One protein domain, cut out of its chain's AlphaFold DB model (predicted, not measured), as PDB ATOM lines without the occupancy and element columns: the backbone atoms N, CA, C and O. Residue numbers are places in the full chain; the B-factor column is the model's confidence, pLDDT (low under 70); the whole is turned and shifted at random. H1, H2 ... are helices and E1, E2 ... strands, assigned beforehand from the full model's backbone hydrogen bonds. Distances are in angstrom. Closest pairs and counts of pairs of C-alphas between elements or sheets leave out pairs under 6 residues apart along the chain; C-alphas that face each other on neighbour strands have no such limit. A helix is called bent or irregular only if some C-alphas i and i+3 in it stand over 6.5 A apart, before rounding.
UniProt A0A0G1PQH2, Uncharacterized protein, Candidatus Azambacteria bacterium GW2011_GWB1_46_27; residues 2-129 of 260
ATOM      1  N   LEU A   2      -5.418 -41.473  -1.384       71.88
ATOM      2  CA  LEU A   2      -4.091 -41.389  -0.751       71.88
ATOM      3  C   LEU A   2      -2.929 -41.183  -1.758       71.88
ATOM      4  O   LEU A   2      -1.959 -40.492  -1.471       71.88
ATOM      5  N   SER A   3      -3.051 -41.742  -2.969       79.50
ATOM      6  CA  SER A   3      -2.108 -41.517  -4.071       79.50
ATOM      7  C   SER A   3      -2.077 -40.061  -4.550       79.50
ATOM      8  O   SER A   3      -0.994 -39.515  -4.719       79.50
ATOM      9  N   LEU A   4      -3.239 -39.418  -4.723       88.88
ATOM     10  CA  LEU A   4      -3.338 -38.012  -5.139       88.88
ATOM     11  C   LEU A   4      -2.703 -37.088  -4.097       88.88
ATOM     12  O   LEU A   4      -1.867 -36.262  -4.440       88.88
ATOM     13  N   GLU A   5      -3.045 -37.277  -2.822       90.44
ATOM     14  CA  GLU A   5      -2.494 -36.488  -1.714       90.44
ATOM     15  C   GLU A   5      -0.970 -36.620  -1.604       90.44
ATOM     16  O   GLU A   5      -0.278 -35.641  -1.338       90.44
ATOM     17  N   LYS A   6      -0.428 -37.811  -1.883       91.94
ATOM     18  CA  LYS A   6       1.018 -38.043  -1.961       91.94
ATOM     19  C   LYS A   6       1.672 -37.236  -3.088       91.94
ATOM     20  O   LYS A   6       2.709 -36.620  -2.856       91.94
ATOM     21  N   TYR A   7       1.083 -37.211  -4.287       93.44
ATOM     22  CA  TYR A   7       1.606 -36.404  -5.397       93.44
ATOM     23  C   TYR A   7       1.498 -34.903  -5.115       93.44
ATOM     24  O   TYR A   7       2.466 -34.182  -5.338       93.44
ATOM     25  N   LEU A   8       0.369 -34.444  -4.564       95.56
ATOM     26  CA  LEU A   8       0.183 -33.052  -4.146       95.56
ATOM     27  C   LEU A   8       1.199 -32.640  -3.078       95.56
ATOM     28  O   LEU A   8       1.763 -31.554  -3.158       95.56
ATOM     29  N   PHE A   9       1.484 -33.516  -2.114       96.19
ATOM     30  CA  PHE A   9       2.496 -33.264  -1.094       96.19
ATOM     31  C   PHE A   9       3.904 -33.143  -1.691       96.19
ATOM     32  O   PHE A   9       4.646 -32.235  -1.336       96.19
ATOM     33  N   TYR A  10       4.289 -34.015  -2.623       95.56
ATOM     34  CA  TYR A  10       5.594 -33.894  -3.275       95.56
ATOM     35  C   TYR A  10       5.696 -32.673  -4.188       95.56
ATOM     36  O   TYR A  10       6.750 -32.040  -4.234       95.56
ATOM     37  N   LEU A  11       4.599 -32.296  -4.846       96.56
ATOM     38  CA  LEU A  11       4.516 -31.041  -5.582       96.56
ATOM     39  C   LEU A  11       4.654 -29.836  -4.642       96.56
ATOM     40  O   LEU A  11       5.381 -28.905  -4.975       96.56
ATOM     41  N   LEU A  12       4.031 -29.871  -3.459       97.00
ATOM     42  CA  LEU A  12       4.196 -28.850  -2.421       97.00
ATOM     43  C   LEU A  12       5.663 -28.729  -1.999       97.00
ATOM     44  O   LEU A  12       6.194 -27.625  -1.996       97.00
ATOM     45  N   VAL A  13       6.336 -29.851  -1.718       96.69
ATOM     46  CA  VAL A  13       7.760 -29.872  -1.336       96.69
ATOM     47  C   VAL A  13       8.656 -29.316  -2.444       96.69
ATOM     48  O   VAL A  13       9.542 -28.511  -2.169       96.69
ATOM     49  N   PHE A  14       8.412 -29.700  -3.701       97.00
ATOM     50  CA  PHE A  14       9.116 -29.126  -4.849       97.00
ATOM     51  C   PHE A  14       8.858 -27.619  -4.980       97.00
ATOM     52  O   PHE A  14       9.743 -26.877  -5.400       97.00
ATOM     53  N   SER A  15       7.663 -27.162  -4.601       96.38
ATOM     54  CA  SER A  15       7.228 -25.784  -4.812       96.38
ATOM     55  C   SER A  15       7.595 -24.806  -3.697       96.38
ATOM     56  O   SER A  15       7.339 -23.616  -3.847       96.38
ATOM     57  N   LEU A  16       8.214 -25.273  -2.608       94.31
ATOM     58  CA  LEU A  16       8.590 -24.427  -1.466       94.31
ATOM     59  C   LEU A  16       9.414 -23.176  -1.841       94.31
ATOM     60  O   LEU A  16       9.184 -22.135  -1.230       94.31
ATOM     61  N   PRO A  17      10.347 -23.220  -2.815       94.00
ATOM     62  CA  PRO A  17      11.121 -22.033  -3.195       94.00
ATOM     63  C   PRO A  17      10.353 -20.982  -4.000       94.00
ATOM     64  O   PRO A  17      10.825 -19.851  -4.124       94.00
ATOM     65  N   PHE A  18       9.217 -21.341  -4.604       93.62
ATOM     66  CA  PHE A  18       8.483 -20.432  -5.480       93.62
ATOM     67  C   PHE A  18       7.733 -19.388  -4.654       93.62
ATOM     68  O   PHE A  18       6.825 -19.706  -3.892       93.62
ATOM     69  N   GLN A  19       8.082 -18.116  -4.848       89.50
ATOM     70  CA  GLN A  19       7.458 -16.969  -4.179       89.50
ATOM     71  C   GLN A  19       6.169 -16.506  -4.884       89.50
ATOM     72  O   GLN A  19       5.746 -15.360  -4.729       89.50
ATOM     73  N   THR A  20       5.536 -17.366  -5.689       91.69
ATOM     74  CA  THR A  20       4.292 -17.032  -6.391       91.69
ATOM     75  C   THR A  20       3.203 -16.720  -5.371       91.69
ATOM     76  O   THR A  20       2.717 -17.613  -4.672       91.69
ATOM     77  N   ARG A  21       2.825 -15.442  -5.291       91.50
ATOM     78  CA  ARG A  21       1.885 -14.924  -4.297       91.50
ATOM     79  C   ARG A  21       0.931 -13.910  -4.906       91.50
ATOM     80  O   ARG A  21       1.327 -13.098  -5.739       91.50
ATOM     81  N   LEU A  22      -0.312 -13.938  -4.447       90.81
ATOM     82  CA  LEU A  22      -1.321 -12.927  -4.726       90.81
ATOM     83  C   LEU A  22      -1.519 -12.068  -3.475       90.81
ATOM     84  O   LEU A  22      -1.707 -12.599  -2.382       90.81
ATOM     85  N   ILE A  23      -1.447 -10.746  -3.623       90.50
ATOM     86  CA  ILE A  23      -1.687  -9.811  -2.518       90.50
ATOM     87  C   ILE A  23      -3.196  -9.760  -2.286       90.50
ATOM     88  O   ILE A  23      -3.942  -9.344  -3.169       90.50
ATOM     89  N   LEU A  24      -3.641 -10.203  -1.111       90.44
ATOM     90  CA  LEU A  24      -5.056 -10.198  -0.739       90.44
ATOM     91  C   LEU A  24      -5.467  -8.843  -0.174       90.44
ATOM     92  O   LEU A  24      -6.494  -8.285  -0.548       90.44
ATOM     93  N   PHE A  25      -4.670  -8.334   0.762       89.56
ATOM     94  CA  PHE A  25      -4.978  -7.115   1.493       89.56
ATOM     95  C   PHE A  25      -3.704  -6.538   2.109       89.56
ATOM     96  O   PHE A  25      -2.821  -7.296   2.497       89.56
ATOM     97  N   GLN A  26      -3.610  -5.217   2.241       88.31
ATOM     98  CA  GLN A  26      -2.581  -4.562   3.050       88.31
ATOM     99  C   GLN A  26      -3.269  -3.724   4.115       88.31
ATOM    100  O   GLN A  26      -4.126  -2.893   3.813       88.31
ATOM    101  N   TRP A  27      -2.874  -3.925   5.365       85.38
ATOM    102  CA  TRP A  27      -3.313  -3.068   6.445       85.38
ATOM    103  C   TRP A  27      -2.348  -1.902   6.625       85.38
ATOM    104  O   TRP A  27      -1.153  -2.100   6.790       85.38
ATOM    105  N   GLY A  28      -2.883  -0.687   6.671       70.44
ATOM    106  CA  GLY A  28      -2.080   0.520   6.803       70.44
ATOM    107  C   GLY A  28      -1.614   1.050   5.449       70.44
ATOM    108  O   GLY A  28      -0.928   0.383   4.678       70.44
ATOM    109  N   SER A  29      -1.978   2.300   5.184       60.84
ATOM    110  CA  SER A  29      -1.378   3.123   4.139       60.84
ATOM    111  C   SER A  29      -0.534   4.161   4.844       60.84
ATOM    112  O   SER A  29      -1.123   5.110   5.344       60.84
ATOM    113  N   SER A  30       0.790   4.008   4.936       48.41
ATOM    114  CA  SER A  30       1.670   5.130   5.315       48.41
ATOM    115  C   SER A  30       3.155   4.835   5.093       48.41
ATOM    116  O   SER A  30       3.787   4.099   5.848       48.41
ATOM    117  N   SER A  31       3.706   5.465   4.051       46.69
ATOM    118  CA  SER A  31       4.880   6.354   4.126       46.69
ATOM    119  C   SER A  31       5.935   6.053   5.200       46.69
ATOM    120  O   SER A  31       6.300   6.932   5.975       46.69
ATOM    121  N   SER A  32       6.481   4.839   5.231       43.34
ATOM    122  CA  SER A  32       7.666   4.543   6.059       43.34
ATOM    123  C   SER A  32       8.982   4.904   5.346       43.34
ATOM    124  O   SER A  32      10.055   4.750   5.913       43.34
ATOM    125  N   PHE A  33       8.896   5.410   4.107       46.22
ATOM    126  CA  PHE A  33      10.027   5.784   3.247       46.22
ATOM    127  C   PHE A  33       9.788   7.103   2.475       46.22
ATOM    128  O   PHE A  33      10.182   7.246   1.324       46.22
ATOM    129  N   GLY A  34       9.108   8.084   3.084       42.53
ATOM    130  CA  GLY A  34       9.033   9.454   2.543       42.53
ATOM    131  C   GLY A  34       8.184   9.661   1.278       42.53
ATOM    132  O   GLY A  34       8.031  10.797   0.840       42.53
ATOM    133  N   THR A  35       7.575   8.615   0.721       42.00
ATOM    134  CA  THR A  35       6.563   8.720  -0.338       42.00
ATOM    135  C   THR A  35       5.223   8.191   0.164       42.00
ATOM    136  O   THR A  35       5.119   7.131   0.787       42.00
ATOM    137  N   SER A  36       4.168   8.972  -0.045       43.25
ATOM    138  CA  SER A  36       2.786   8.574   0.203       43.25
ATOM    139  C   SER A  36       2.458   7.299  -0.593       43.25
ATOM    140  O   SER A  36       2.553   7.289  -1.814       43.25
ATOM    141  N   GLY A  37       2.071   6.216   0.095       53.84
ATOM    142  CA  GLY A  37       1.493   5.019  -0.545       53.84
ATOM    143  C   GLY A  37       2.428   3.843  -0.878       53.84
ATOM    144  O   GLY A  37       2.067   3.027  -1.718       53.84
ATOM    145  N   GLY A  38       3.602   3.713  -0.247       63.34
ATOM    146  CA  GLY A  38       4.480   2.547  -0.452       63.34
ATOM    147  C   GLY A  38       3.902   1.212   0.061       63.34
ATOM    148  O   GLY A  38       3.289   1.160   1.129       63.34
ATOM    149  N   PHE A  39       4.128   0.128  -0.691       76.06
ATOM    150  CA  PHE A  39       3.769  -1.246  -0.312       76.06
ATOM    151  C   PHE A  39       4.644  -1.744   0.848       76.06
ATOM    152  O   PHE A  39       5.868  -1.619   0.794       76.06
ATOM    153  N   ASN A  40       4.029  -2.317   1.886       81.56
ATOM    154  CA  ASN A  40       4.741  -2.878   3.036       81.56
ATOM    155  C   ASN A  40       4.443  -4.374   3.176       81.56
ATOM    156  O   ASN A  40       3.357  -4.762   3.605       81.56
ATOM    157  N   GLU A  41       5.440  -5.210   2.874       82.00
ATOM    158  CA  GLU A  41       5.316  -6.671   2.947       82.00
ATOM    159  C   GLU A  41       4.954  -7.183   4.343       82.00
ATOM    160  O   GLU A  41       4.226  -8.164   4.465       82.00
ATOM    161  N   TYR A  42       5.392  -6.502   5.406       83.06
ATOM    162  CA  TYR A  42       5.127  -6.921   6.786       83.06
ATOM    163  C   TYR A  42       3.695  -6.641   7.241       83.06
ATOM    164  O   TYR A  42       3.259  -7.158   8.268       83.06
ATOM    165  N   GLN A  43       2.966  -5.810   6.497       87.88
ATOM    166  CA  GLN A  43       1.587  -5.440   6.803       87.88
ATOM    167  C   GLN A  43       0.606  -5.945   5.740       87.88
ATOM    168  O   GLN A  43      -0.543  -5.507   5.705       87.88
ATOM    169  N   ALA A  44       1.041  -6.867   4.881       90.25
ATOM    170  CA  ALA A  44       0.229  -7.437   3.820       90.25
ATOM    171  C   ALA A  44      -0.124  -8.907   4.090       90.25
ATOM    172  O   ALA A  44       0.672  -9.683   4.618       90.25
ATOM    173  N   ALA A  45      -1.339  -9.285   3.699       92.69
ATOM    174  CA  ALA A  45      -1.777 -10.662   3.566       92.69
ATOM    175  C   ALA A  45      -1.539 -11.142   2.138       92.69
ATOM    176  O   ALA A  45      -1.925 -10.492   1.161       92.69
ATOM    177  N   PHE A  46      -0.965 -12.333   2.038       93.75
ATOM    178  CA  PHE A  46      -0.667 -12.996   0.782       93.75
ATOM    179  C   PHE A  46      -1.370 -14.346   0.711       93.75
ATOM    180  O   PHE A  46      -1.474 -15.054   1.713       93.75
ATOM    181  N   PHE A  47      -1.792 -14.715  -0.490       94.38
ATOM    182  CA  PHE A  47      -2.156 -16.079  -0.828       94.38
ATOM    183  C   PHE A  47      -1.061 -16.669  -1.711       94.38
ATOM    184  O   PHE A  47      -0.890 -16.246  -2.858       94.38
ATOM    185  N   TYR A  48      -0.287 -17.601  -1.164       94.62
ATOM    186  CA  TYR A  48       0.800 -18.253  -1.889       94.62
ATOM    187  C   TYR A  48       0.289 -19.441  -2.702       94.62
ATOM    188  O   TYR A  48      -0.691 -20.099  -2.351       94.62
ATOM    189  N   PHE A  49       1.009 -19.786  -3.768       94.81
ATOM    190  CA  PHE A  49       0.749 -21.019  -4.510       94.81
ATOM    191  C   PHE A  49       0.832 -22.270  -3.613       94.81
ATOM    192  O   PHE A  49       0.072 -23.222  -3.790       94.81
ATOM    193  N   THR A  50       1.697 -22.259  -2.597       95.75
ATOM    194  CA  THR A  50       1.773 -23.327  -1.592       95.75
ATOM    195  C   THR A  50       0.492 -23.454  -0.769       95.75
ATOM    196  O   THR A  50       0.088 -24.574  -0.469       95.75
ATOM    197  N   ASP A  51      -0.178 -22.340  -0.471       96.31
ATOM    198  CA  ASP A  51      -1.425 -22.310   0.306       96.31
ATOM    199  C   ASP A  51      -2.541 -23.000  -0.482       96.31
ATOM    200  O   ASP A  51      -3.300 -23.811   0.050       96.31
ATOM    201  N   PHE A  52      -2.577 -22.756  -1.796       96.00
ATOM    202  CA  PHE A  52      -3.461 -23.465  -2.715       96.00
ATOM    203  C   PHE A  52      -3.197 -24.979  -2.720       96.00
ATOM    204  O   PHE A  52      -4.138 -25.768  -2.627       96.00
ATOM    205  N   LEU A  53      -1.932 -25.410  -2.773       96.75
ATOM    206  CA  LEU A  53      -1.590 -26.836  -2.718       96.75
ATOM    207  C   LEU A  53      -1.986 -27.474  -1.378       96.75
ATOM    208  O   LEU A  53      -2.536 -28.575  -1.371       96.75
ATOM    209  N   ILE A  54      -1.765 -26.783  -0.257       96.81
ATOM    210  CA  ILE A  54      -2.180 -27.248   1.073       96.81
ATOM    211  C   ILE A  54      -3.708 -27.374   1.138       96.81
ATOM    212  O   ILE A  54      -4.213 -28.403   1.591       96.81
ATOM    213  N   ALA A  55      -4.450 -26.402   0.600       96.31
ATOM    214  CA  ALA A  55      -5.906 -26.465   0.507       96.31
ATOM    215  C   ALA A  55      -6.388 -27.660  -0.338       96.31
ATOM    216  O   ALA A  55      -7.335 -28.346   0.052       96.31
ATOM    217  N   LEU A  56      -5.725 -27.988  -1.453       96.00
ATOM    218  CA  LEU A  56      -6.059 -29.181  -2.247       96.00
ATOM    219  C   LEU A  56      -5.808 -30.490  -1.485       96.00
ATOM    220  O   LEU A  56      -6.613 -31.423  -1.589       96.00
ATOM    221  N   ILE A  57      -4.724 -30.573  -0.705       94.81
ATOM    222  CA  ILE A  57      -4.464 -31.722   0.177       94.81
ATOM    223  C   ILE A  57      -5.572 -31.810   1.238       94.81
ATOM    224  O   ILE A  57      -6.109 -32.896   1.468       94.81
ATOM    225  N   PHE A  58      -5.970 -30.677   1.830       93.50
ATOM    226  CA  PHE A  58      -7.061 -30.602   2.804       93.50
ATOM    227  C   PHE A  58      -8.381 -31.115   2.229       93.50
ATOM    228  O   PHE A  58      -8.987 -32.030   2.792       93.50
ATOM    229  N   ILE A  59      -8.795 -30.590   1.073       93.62
ATOM    230  CA  ILE A  59     -10.032 -30.983   0.386       93.62
ATOM    231  C   ILE A  59     -10.003 -32.473   0.033       93.62
ATOM    232  O   ILE A  59     -10.985 -33.182   0.256       93.62
ATOM    233  N   SER A  60      -8.869 -32.978  -0.457       91.44
ATOM    234  CA  SER A  60      -8.701 -34.401  -0.782       91.44
ATOM    235  C   SER A  60      -8.841 -35.293   0.456       91.44
ATOM    236  O   SER A  60      -9.520 -36.325   0.409       91.44
ATOM    237  N   CYS A  61      -8.263 -34.870   1.584       89.69
ATOM    238  CA  CYS A  61      -8.377 -35.577   2.854       89.69
ATOM    239  C   CYS A  61      -9.821 -35.573   3.377       89.69
ATOM    240  O   CYS A  61     -10.309 -36.613   3.823       89.69
ATOM    241  N   LEU A  62     -10.517 -34.432   3.296       89.38
ATOM    242  CA  LEU A  62     -11.918 -34.310   3.699       89.38
ATOM    243  C   LEU A  62     -12.818 -35.207   2.841       89.38
ATOM    244  O   LEU A  62     -13.630 -35.963   3.368       89.38
ATOM    245  N   TRP A  63     -12.614 -35.199   1.522       89.94
ATOM    246  CA  TRP A  63     -13.342 -36.058   0.591       89.94
ATOM    247  C   TRP A  63     -13.141 -37.544   0.897       89.94
ATOM    248  O   TRP A  63     -14.102 -38.320   0.908       89.94
ATOM    249  N   ARG A  64     -11.900 -37.955   1.191       87.56
ATOM    250  CA  ARG A  64     -11.608 -39.325   1.629       87.56
ATOM    251  C   ARG A  64     -12.343 -39.661   2.920       87.56
ATOM    252  O   ARG A  64     -12.923 -40.742   3.008       87.56
ATOM    253  N   ALA A  65     -12.318 -38.770   3.905       86.31
ATOM    254  CA  ALA A  65     -12.950 -39.016   5.193       86.31
ATOM    255  C   ALA A  65     -14.471 -39.198   5.057       86.31
ATOM    256  O   ALA A  65     -15.018 -40.151   5.604       86.31
ATOM    257  N   ILE A  66     -15.128 -38.368   4.240       87.88
ATOM    258  CA  ILE A  66     -16.562 -38.495   3.931       87.88
ATOM    259  C   ILE A  66     -16.854 -39.834   3.237       87.88
ATOM    260  O   ILE A  66     -17.801 -40.527   3.593       87.88
ATOM    261  N   ARG A  67     -16.033 -40.230   2.256       87.19
ATOM    262  CA  ARG A  67     -16.243 -41.459   1.465       87.19
ATOM    263  C   ARG A  67     -15.982 -42.750   2.230       87.19
ATOM    264  O   ARG A  67     -16.586 -43.767   1.909       87.19
ATOM    265  N   THR A  68     -15.044 -42.732   3.168       83.62
ATOM    266  CA  THR A  68     -14.617 -43.933   3.905       83.62
ATOM    267  C   THR A  68     -15.252 -44.042   5.287       83.62
ATOM    268  O   THR A  68     -15.073 -45.060   5.945       83.62
ATOM    269  N   GLY A  69     -15.954 -43.000   5.752       75.38
ATOM    270  CA  GLY A  69     -16.521 -42.932   7.103       75.38
ATOM    271  C   GLY A  69     -15.470 -42.947   8.222       75.38
ATOM    272  O   GLY A  69     -15.821 -42.918   9.397       75.38
ATOM    273  N   SER A  70     -14.182 -42.985   7.872       66.44
ATOM    274  CA  SER A  70     -13.064 -43.012   8.799       66.44
ATOM    275  C   SER A  70     -12.296 -41.707   8.670       66.44
ATOM    276  O   SER A  70     -11.577 -41.457   7.697       66.44
ATOM    277  N   PHE A  71     -12.443 -40.853   9.678       65.25
ATOM    278  CA  PHE A  71     -11.525 -39.744   9.876       65.25
ATOM    279  C   PHE A  71     -10.203 -40.345  10.372       65.25
ATOM    280  O   PHE A  71     -10.043 -40.628  11.554       65.25
ATOM    281  N   GLY A  72      -9.260 -40.597   9.456       58.44
ATOM    282  CA  GLY A  72      -7.959 -41.235   9.731       58.44
ATOM    283  C   GLY A  72      -6.986 -40.406  10.581       58.44
ATOM    284  O   GLY A  72      -5.771 -40.556  10.462       58.44
ATOM    285  N   TRP A  73      -7.495 -39.494  11.404       63.09
ATOM    286  CA  TRP A  73      -6.702 -38.697  12.321       63.09
ATOM    287  C   TRP A  73      -6.463 -39.532  13.571       63.09
ATOM    288  O   TRP A  73      -7.380 -39.780  14.352       63.09
ATOM    289  N   ARG A  74      -5.216 -39.974  13.777       61.41
ATOM    290  CA  ARG A  74      -4.805 -40.393  15.120       61.41
ATOM    291  C   ARG A  74      -5.008 -39.191  16.049       61.41
ATOM    292  O   ARG A  74      -4.796 -38.058  15.621       61.41
ATOM    293  N   SER A  75      -5.469 -39.448  17.275       61.44
ATOM    294  CA  SER A  75      -5.852 -38.413  18.246       61.44
ATOM    295  C   SER A  75      -4.848 -37.254  18.284       61.44
ATOM    296  O   SER A  75      -3.645 -37.480  18.416       61.44
ATOM    297  N   ILE A  76      -5.360 -36.019  18.213       64.44
ATOM    298  CA  ILE A  76      -4.602 -34.751  18.260       64.44
ATOM    299  C   ILE A  76      -3.868 -34.554  19.609       64.44
ATOM    300  O   ILE A  76      -3.152 -33.586  19.799       64.44
ATOM    301  N   PHE A  77      -3.945 -35.507  20.534       72.25
ATOM    302  CA  PHE A  77      -3.255 -35.471  21.825       72.25
ATOM    303  C   PHE A  77      -2.546 -36.790  22.142       72.25
ATOM    304  O   PHE A  77      -2.409 -37.176  23.298       72.25
ATOM    305  N   ALA A  78      -2.115 -37.521  21.111       78.94
ATOM    306  CA  ALA A  78      -1.475 -38.821  21.290       78.94
ATOM    307  C   ALA A  78      -0.071 -38.733  21.916       78.94
ATOM    308  O   ALA A  78       0.427 -39.729  22.434       78.94
ATOM    309  N   SER A  79       0.592 -37.576  21.845       86.62
ATOM    310  CA  SER A  79       1.955 -37.387  22.354       86.62
ATOM    311  C   SER A  79       2.141 -36.045  23.062       86.62
ATOM    312  O   SER A  79       1.416 -35.087  22.796       86.62
ATOM    313  N   HIS A  80       3.156 -35.959  23.930       89.62
ATOM    314  CA  HIS A  80       3.493 -34.731  24.660       89.62
ATOM    315  C   HIS A  80       3.743 -33.542  23.717       89.62
ATOM    316  O   HIS A  80       3.279 -32.436  23.981       89.62
ATOM    317  N   SER A  81       4.389 -33.778  22.572       89.44
ATOM    318  CA  SER A  81       4.602 -32.754  21.545       89.44
ATOM    319  C   SER A  81       3.299 -32.225  20.941       89.44
ATOM    320  O   SER A  81       3.220 -31.040  20.639       89.44
ATOM    321  N   ASP A  82       2.269 -33.067  20.792       91.56
ATOM    322  CA  ASP A  82       0.979 -32.612  20.253       91.56
ATOM    323  C   ASP A  82       0.250 -31.723  21.256       91.56
ATOM    324  O   ASP A  82      -0.330 -30.709  20.877       91.56
ATOM    325  N   PHE A  83       0.330 -32.074  22.543       91.31
ATOM    326  CA  PHE A  83      -0.223 -31.254  23.613       91.31
ATOM    327  C   PHE A  83       0.461 -29.884  23.680       91.31
ATOM    328  O   PHE A  83      -0.225 -28.867  23.736       91.31
ATOM    329  N   LEU A  84       1.797 -29.842  23.617       94.38
ATOM    330  CA  LEU A  84       2.545 -28.581  23.582       94.38
ATOM    331  C   LEU A  84       2.187 -27.741  22.353       94.38
ATOM    332  O   LEU A  84       2.009 -26.531  22.474       94.38
ATOM    333  N   LEU A  85       2.034 -28.371  21.184       94.62
ATOM    334  CA  LEU A  85       1.624 -27.680  19.965       94.62
ATOM    335  C   LEU A  85       0.205 -27.111  20.087       94.62
ATOM    336  O   LEU A  85      -0.029 -25.962  19.726       94.62
ATOM    337  N   ALA A  86      -0.736 -27.879  20.638       93.31
ATOM    338  CA  ALA A  86      -2.097 -27.413  20.878       93.31
ATOM    339  C   ALA A  86      -2.139 -26.257  21.891       93.31
ATOM    340  O   ALA A  86      -2.795 -25.248  21.639       93.31
ATOM    341  N   ALA A  87      -1.395 -26.364  22.998       95.12
ATOM    342  CA  ALA A  87      -1.261 -25.290  23.979       95.12
ATOM    343  C   ALA A  87      -0.675 -24.022  23.341       95.12
ATOM    344  O   ALA A  87      -1.202 -22.930  23.549       95.12
ATOM    345  N   PHE A  88       0.356 -24.164  22.503       96.50
ATOM    346  CA  PHE A  88       0.940 -23.058  21.748       96.50
ATOM    347  C   PHE A  88      -0.082 -22.380  20.826       96.50
ATOM    348  O   PHE A  88      -0.190 -21.157  20.842       96.50
ATOM    349  N   VAL A  89      -0.878 -23.147  20.073       96.81
ATOM    350  CA  VAL A  89      -1.924 -22.594  19.194       96.81
ATOM    351  C   VAL A  89      -3.004 -21.866  19.995       96.81
ATOM    352  O   VAL A  89      -3.437 -20.792  19.589       96.81
ATOM    353  N   ILE A  90      -3.415 -22.396  21.151       96.62
ATOM    354  CA  ILE A  90      -4.387 -21.726  22.027       96.62
ATOM    355  C   ILE A  90      -3.824 -20.392  22.531       96.62
ATOM    356  O   ILE A  90      -4.499 -19.369  22.433       96.62
ATOM    357  N   ILE A  91      -2.577 -20.380  23.014       97.38
ATOM    358  CA  ILE A  91      -1.902 -19.155  23.469       97.38
ATOM    359  C   ILE A  91      -1.784 -18.153  22.317       97.38
ATOM    360  O   ILE A  91      -2.079 -16.973  22.500       97.38
ATOM    361  N   ALA A  92      -1.418 -18.613  21.117       97.06
ATOM    362  CA  ALA A  92      -1.360 -17.771  19.926       97.06
ATOM    363  C   ALA A  92      -2.734 -17.167  19.586       97.06
ATOM    364  O   ALA A  92      -2.810 -15.983  19.266       97.06
ATOM    365  N   GLY A  93      -3.825 -17.925  19.724       97.19
ATOM    366  CA  GLY A  93      -5.183 -17.413  19.525       97.19
ATOM    367  C   GLY A  93      -5.584 -16.368  20.568       97.19
ATOM    368  O   GLY A  93      -6.106 -15.315  20.218       97.19
ATOM    369  N   VAL A  94      -5.272 -16.607  21.845       97.06
ATOM    370  CA  VAL A  94      -5.504 -15.644  22.936       97.06
ATOM    371  C   VAL A  94      -4.669 -14.372  22.745       97.06
ATOM    372  O   VAL A  94      -5.134 -13.275  23.046       97.06
ATOM    373  N   SER A  95      -3.467 -14.475  22.171       96.94
ATOM    374  CA  SER A  95      -2.618 -13.309  21.892       96.94
ATOM    375  C   SER A  95      -3.265 -12.291  20.939       96.94
ATOM    376  O   SER A  95      -2.928 -11.109  20.995       96.94
ATOM    377  N   LEU A  96      -4.253 -12.706  20.129       96.25
ATOM    378  CA  LEU A  96      -4.973 -11.823  19.206       96.25
ATOM    379  C   LEU A  96      -5.725 -10.690  19.915       96.25
ATOM    380  O   LEU A  96      -5.900  -9.630  19.318       96.25
ATOM    381  N   TYR A  97      -6.120 -10.870  21.180       96.00
ATOM    382  CA  TYR A  97      -6.760  -9.810  21.969       96.00
ATOM    383  C   TYR A  97      -5.846  -8.597  22.193       96.00
ATOM    384  O   TYR A  97      -6.340  -7.482  22.337       96.00
ATOM    385  N   TRP A  98      -4.526  -8.798  22.182       96.31
ATOM    386  CA  TRP A  98      -3.528  -7.734  22.322       96.31
ATOM    387  C   TRP A  98      -2.918  -7.305  20.982       96.31
ATOM    388  O   TRP A  98      -1.957  -6.536  20.956       96.31
ATOM    389  N   ALA A  99      -3.438  -7.792  19.853       92.81
ATOM    390  CA  ALA A  99      -2.891  -7.449  18.550       92.81
ATOM    391  C   ALA A  99      -3.239  -6.002  18.167       92.81
ATOM    392  O   ALA A  99      -4.403  -5.668  17.962       92.81
ATOM    393  N   ASN A 100      -2.211  -5.167  17.962       90.75
ATOM    394  CA  ASN A 100      -2.362  -3.793  17.454       90.75
ATOM    395  C   ASN A 100      -3.159  -3.733  16.142       90.75
ATOM    396  O   ASN A 100      -3.881  -2.777  15.877       90.75
ATOM    397  N   ASN A 101      -3.005  -4.763  15.309       91.06
ATOM    398  CA  ASN A 101      -3.775  -4.938  14.095       91.06
ATOM    399  C   ASN A 101      -4.461  -6.298  14.121       91.06
ATOM    400  O   ASN A 101      -3.859  -7.324  13.798       91.06
ATOM    401  N   PHE A 102      -5.736  -6.283  14.493       93.19
ATOM    402  CA  PHE A 102      -6.528  -7.496  14.637       93.19
ATOM    403  C   PHE A 102      -6.674  -8.274  13.318       93.19
ATOM    404  O   PHE A 102      -6.563  -9.496  13.315       93.19
ATOM    405  N   GLY A 103      -6.848  -7.584  12.184       93.44
ATOM    406  CA  GLY A 103      -7.003  -8.232  10.877       93.44
ATOM    407  C   GLY A 103      -5.736  -8.959  10.420       93.44
ATOM    408  O   GLY A 103      -5.800 -10.126  10.032       93.44
ATOM    409  N   LEU A 104      -4.577  -8.304  10.543       92.56
ATOM    410  CA  LEU A 104      -3.283  -8.935  10.272       92.56
ATOM    411  C   LEU A 104      -3.016 -10.087  11.252       92.56
ATOM    412  O   LEU A 104      -2.516 -11.135  10.846       92.56
ATOM    413  N   GLY A 105      -3.392  -9.914  12.523       95.12
ATOM    414  CA  GLY A 105      -3.311 -10.956  13.544       95.12
ATOM    415  C   GLY A 105      -4.102 -12.207  13.158       95.12
ATOM    416  O   GLY A 105      -3.546 -13.303  13.177       95.12
ATOM    417  N   ILE A 106      -5.360 -12.053  12.732       96.12
ATOM    418  CA  ILE A 106      -6.184 -13.171  12.244       96.12
ATOM    419  C   ILE A 106      -5.511 -13.862  11.059       96.12
ATOM    420  O   ILE A 106      -5.432 -15.087  11.048       96.12
ATOM    421  N   TYR A 107      -5.008 -13.108  10.077       95.69
ATOM    422  CA  TYR A 107      -4.323 -13.695   8.925       95.69
ATOM    423  C   TYR A 107      -3.124 -14.558   9.352       95.69
ATOM    424  O   TYR A 107      -3.022 -15.714   8.942       95.69
ATOM    425  N   GLN A 108      -2.257 -14.042  10.230       95.19
ATOM    426  CA  GLN A 108      -1.104 -14.796  10.735       95.19
ATOM    427  C   GLN A 108      -1.527 -16.018  11.563       95.19
ATOM    428  O   GLN A 108      -0.919 -17.084  11.458       95.19
ATOM    429  N   PHE A 109      -2.603 -15.904  12.344       97.38
ATOM    430  CA  PHE A 109      -3.160 -17.031  13.085       97.38
ATOM    431  C   PHE A 109      -3.720 -18.117  12.155       97.38
ATOM    432  O   PHE A 109      -3.461 -19.299  12.372       97.38
ATOM    433  N   LEU A 110      -4.414 -17.743  11.075       96.69
ATOM    434  CA  LEU A 110      -4.883 -18.688  10.058       96.69
ATOM    435  C   LEU A 110      -3.713 -19.399   9.366       96.69
ATOM    436  O   LEU A 110      -3.764 -20.617   9.206       96.69
ATOM    437  N   LYS A 111      -2.632 -18.676   9.035       96.44
ATOM    438  CA  LYS A 111      -1.395 -19.280   8.511       96.44
ATOM    439  C   LYS A 111      -0.784 -20.278   9.495       96.44
ATOM    440  O   LYS A 111      -0.370 -21.360   9.087       96.44
ATOM    441  N   LEU A 112      -0.754 -19.955  10.789       97.19
ATOM    442  CA  LEU A 112      -0.291 -20.888  11.818       97.19
ATOM    443  C   LEU A 112      -1.163 -22.152  11.865       97.19
ATOM    444  O   LEU A 112      -0.628 -23.260  11.854       97.19
ATOM    445  N   VAL A 113      -2.490 -22.004  11.879       96.88
ATOM    446  CA  VAL A 113      -3.429 -23.139  11.884       96.88
ATOM    447  C   VAL A 113      -3.257 -24.012  10.637       96.88
ATOM    448  O   VAL A 113      -3.255 -25.237  10.749       96.88
ATOM    449  N   GLU A 114      -3.046 -23.408   9.466       97.06
ATOM    450  CA  GLU A 114      -2.751 -24.113   8.213       97.06
ATOM    451  C   GLU A 114      -1.485 -24.985   8.329       97.06
ATOM    452  O   GLU A 114      -1.508 -26.166   7.975       97.06
ATOM    453  N   PHE A 115      -0.391 -24.452   8.887       95.50
ATOM    454  CA  PHE A 115       0.846 -25.218   9.077       95.50
ATOM    455  C   PHE A 115       0.729 -26.301  10.154       95.50
ATOM    456  O   PHE A 115       1.275 -27.393   9.988       95.50
ATOM    457  N   VAL A 116      -0.007 -26.042  11.236       95.12
ATOM    458  CA  VAL A 116      -0.304 -27.045  12.274       95.12
ATOM    459  C   VAL A 116      -1.117 -28.193  11.684       95.12
ATOM    460  O   VAL A 116      -0.833 -29.365  11.936       95.12
ATOM    461  N   TRP A 117      -2.097 -27.872  10.842       94.25
ATOM    462  CA  TRP A 117      -2.857 -28.869  10.105       94.25
ATOM    463  C   TRP A 117      -1.951 -29.700   9.185       94.25
ATOM    464  O   TRP A 117      -2.002 -30.933   9.223       94.25
ATOM    465  N   LEU A 118      -1.072 -29.049   8.412       94.75
ATOM    466  CA  LEU A 118      -0.117 -29.731   7.535       94.75
ATOM    467  C   LEU A 118       0.823 -30.651   8.330       94.75
ATOM    468  O   LEU A 118       1.092 -31.772   7.895       94.75
ATOM    469  N   PHE A 119       1.277 -30.227   9.513       93.56
ATOM    470  CA  PHE A 119       2.065 -31.057  10.423       93.56
ATOM    471  C   PHE A 119       1.326 -32.348  10.798       93.56
ATOM    472  O   PHE A 119       1.878 -33.438  10.630       93.56
ATOM    473  N   PHE A 120       0.068 -32.258  11.246       91.19
ATOM    474  CA  PHE A 120      -0.722 -33.448  11.586       91.19
ATOM    475  C   PHE A 120      -0.995 -34.331  10.366       91.19
ATOM    476  O   PHE A 120      -0.942 -35.559  10.477       91.19
ATOM    477  N   TYR A 121      -1.227 -33.734   9.194       91.44
ATOM    478  CA  TYR A 121      -1.342 -34.475   7.941       91.44
ATOM    479  C   TYR A 121      -0.073 -35.293   7.659       91.44
ATOM    480  O   TYR A 121      -0.166 -36.503   7.430       91.44
ATOM    481  N   VAL A 122       1.113 -34.676   7.734       92.00
ATOM    482  CA  VAL A 122       2.392 -35.368   7.512       92.00
ATOM    483  C   VAL A 122       2.624 -36.440   8.572       92.00
ATOM    484  O   VAL A 122       2.952 -37.572   8.220       92.00
ATOM    485  N   LYS A 123       2.395 -36.128   9.853       89.50
ATOM    486  CA  LYS A 123       2.540 -37.068  10.973       89.50
ATOM    487  C   LYS A 123       1.691 -38.326  10.777       89.50
ATOM    488  O   LYS A 123       2.192 -39.439  10.924       89.50
ATOM    489  N   ASN A 124       0.419 -38.162  10.419       86.81
ATOM    490  CA  ASN A 124      -0.518 -39.276  10.263       86.81
ATOM    491  C   ASN A 124      -0.257 -40.103   8.998       86.81
ATOM    492  O   ASN A 124      -0.540 -41.300   8.980       86.81
ATOM    493  N   ASN A 125       0.320 -39.494   7.961       87.56
ATOM    494  CA  ASN A 125       0.605 -40.152   6.688       87.56
ATOM    495  C   ASN A 125       2.094 -40.481   6.500       87.56
ATOM    496  O   ASN A 125       2.490 -40.883   5.407       87.56
ATOM    497  N   PHE A 126       2.925 -40.369   7.540       85.25
ATOM    498  CA  PHE A 126       4.383 -40.505   7.437       85.25
ATOM    499  C   PHE A 126       4.832 -41.854   6.850       85.25
ATOM    500  O   PHE A 126       5.778 -41.915   6.075       85.25
ATOM    501  N   ALA A 127       4.115 -42.943   7.149       80.56
ATOM    502  CA  ALA A 127       4.408 -44.262   6.578       80.56
ATOM    503  C   ALA A 127       4.232 -44.310   5.046       80.56
ATOM    504  O   ALA A 127       4.906 -45.066   4.351       80.56
ATOM    505  N   VAL A 128       3.322 -43.494   4.514       84.62
ATOM    506  CA  VAL A 128       2.981 -43.411   3.086       84.62
ATOM    507  C   VAL A 128       3.860 -42.370   2.388       84.62
ATOM    508  O   VAL A 128       4.308 -42.567   1.248       84.62
ATOM    509  N   LEU A 129       4.101 -41.256   3.081       87.50
ATOM    510  CA  LEU A 129       4.959 -40.158   2.666       87.50
ATOM    511  C   LEU A 129       6.419 -40.539   2.926       87.50
ATOM    512  O   LEU A 129       7.001 -40.251   3.962       87.50
TER     513      LEU A 129
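AT A GLANCE: This is residues 2 to 129 of the 260 residues of an uncharacterized protein of Candidatus Azambacteria bacterium GW2011_GWB1_46_27 (UniProt A0A0G1PQH2). A two-stranded ribbon of E1 and E2, together with the side-by-side helices H1 and H2, covers one side of the long helix H4, and H3 folds back along the other side of H4. Beyond the ribbon, the long loop of residues 27 to 43 reaches out toward one end of the longest axis. The printed part has 128 residues with four named helices and two named strands, in the order H1, E1, E2, H2, H3, H4; the sheet, E1 - E2, is antiparallel, and the class is mostly helix. The whole is loose, with a radius of gyration of the C-alphas of 17.8 A, and elongated, spanning 56 by 31 by 24 A.

IN THESE COORDINATES: Strand E1 is residues 21 to 26, 13.5 A from first to last C-alpha, and strand E2 is residues 44 to 48, 12.2 A. Helix H2 follows at once, residues 49 to 68, 28.8 A. Helix H1, residues 2 to 15, is 19.7 A long and begins at C-alpha 2 (-4.091, -41.389, -0.751). Helix H3, residues 80 to 98, measures 28.0 A; it is neither bent nor irregular, but only just: C-alphas 94 and 97 are 6.0 A apart. Helix H4, residues 102 to 125, is the longest at 34.4 A, from C-alpha 102 (-6.528, -7.496, 14.637) to C-alpha 125 (0.605, -40.152, 6.688).

HOW THE PARTS SIT: E1 and E2 form an antiparallel hairpin, their directions at 157 degrees; N 22 and O 47 are 2.9 A apart and N 45 and O 25 are 2.8 A apart, both within hydrogen-bond range. The closest C-alphas of E2 and H4, those of Ala 45 and Tyr 107, are 6.7 A apart. E1 and H4 are near each other, with 5 pairs of C-alphas within 10 A. H2 is close to H4 but not clearly touching, closest at the C-alphas of Ile 54 and Leu 118, 7.2 A, with a steep tilt of 54 degrees. H1 and H2 touch, closest at the C-alphas of Glu 5 and Ile 57, 5.5 A, with a shallow tilt of 10 degrees, opposite ways. H3 and H4 form a helical hairpin and touch, closest at the C-alphas of Leu 96 and Gly 105, 6.0 A, with a shallow tilt of 11 degrees, opposite ways. H3 is apart from H1, H2, E1 and E2. Every O i to N i+4 pair is within hydrogen-bond range in H1, H2 and H4; in H3, 12 of 15 are.

THE WHOLE: The two C-alphas farthest apart, those of Gly 34 and Gly 69, are 58.5 A apart. The printed part has no cut. The links E1 to E2, 17 residues, and H2 to H3, 11 residues, are long. The mean pLDDT of the printed part is 86.6; residues 29 to 38 and 70 to 76 of the model are under 70.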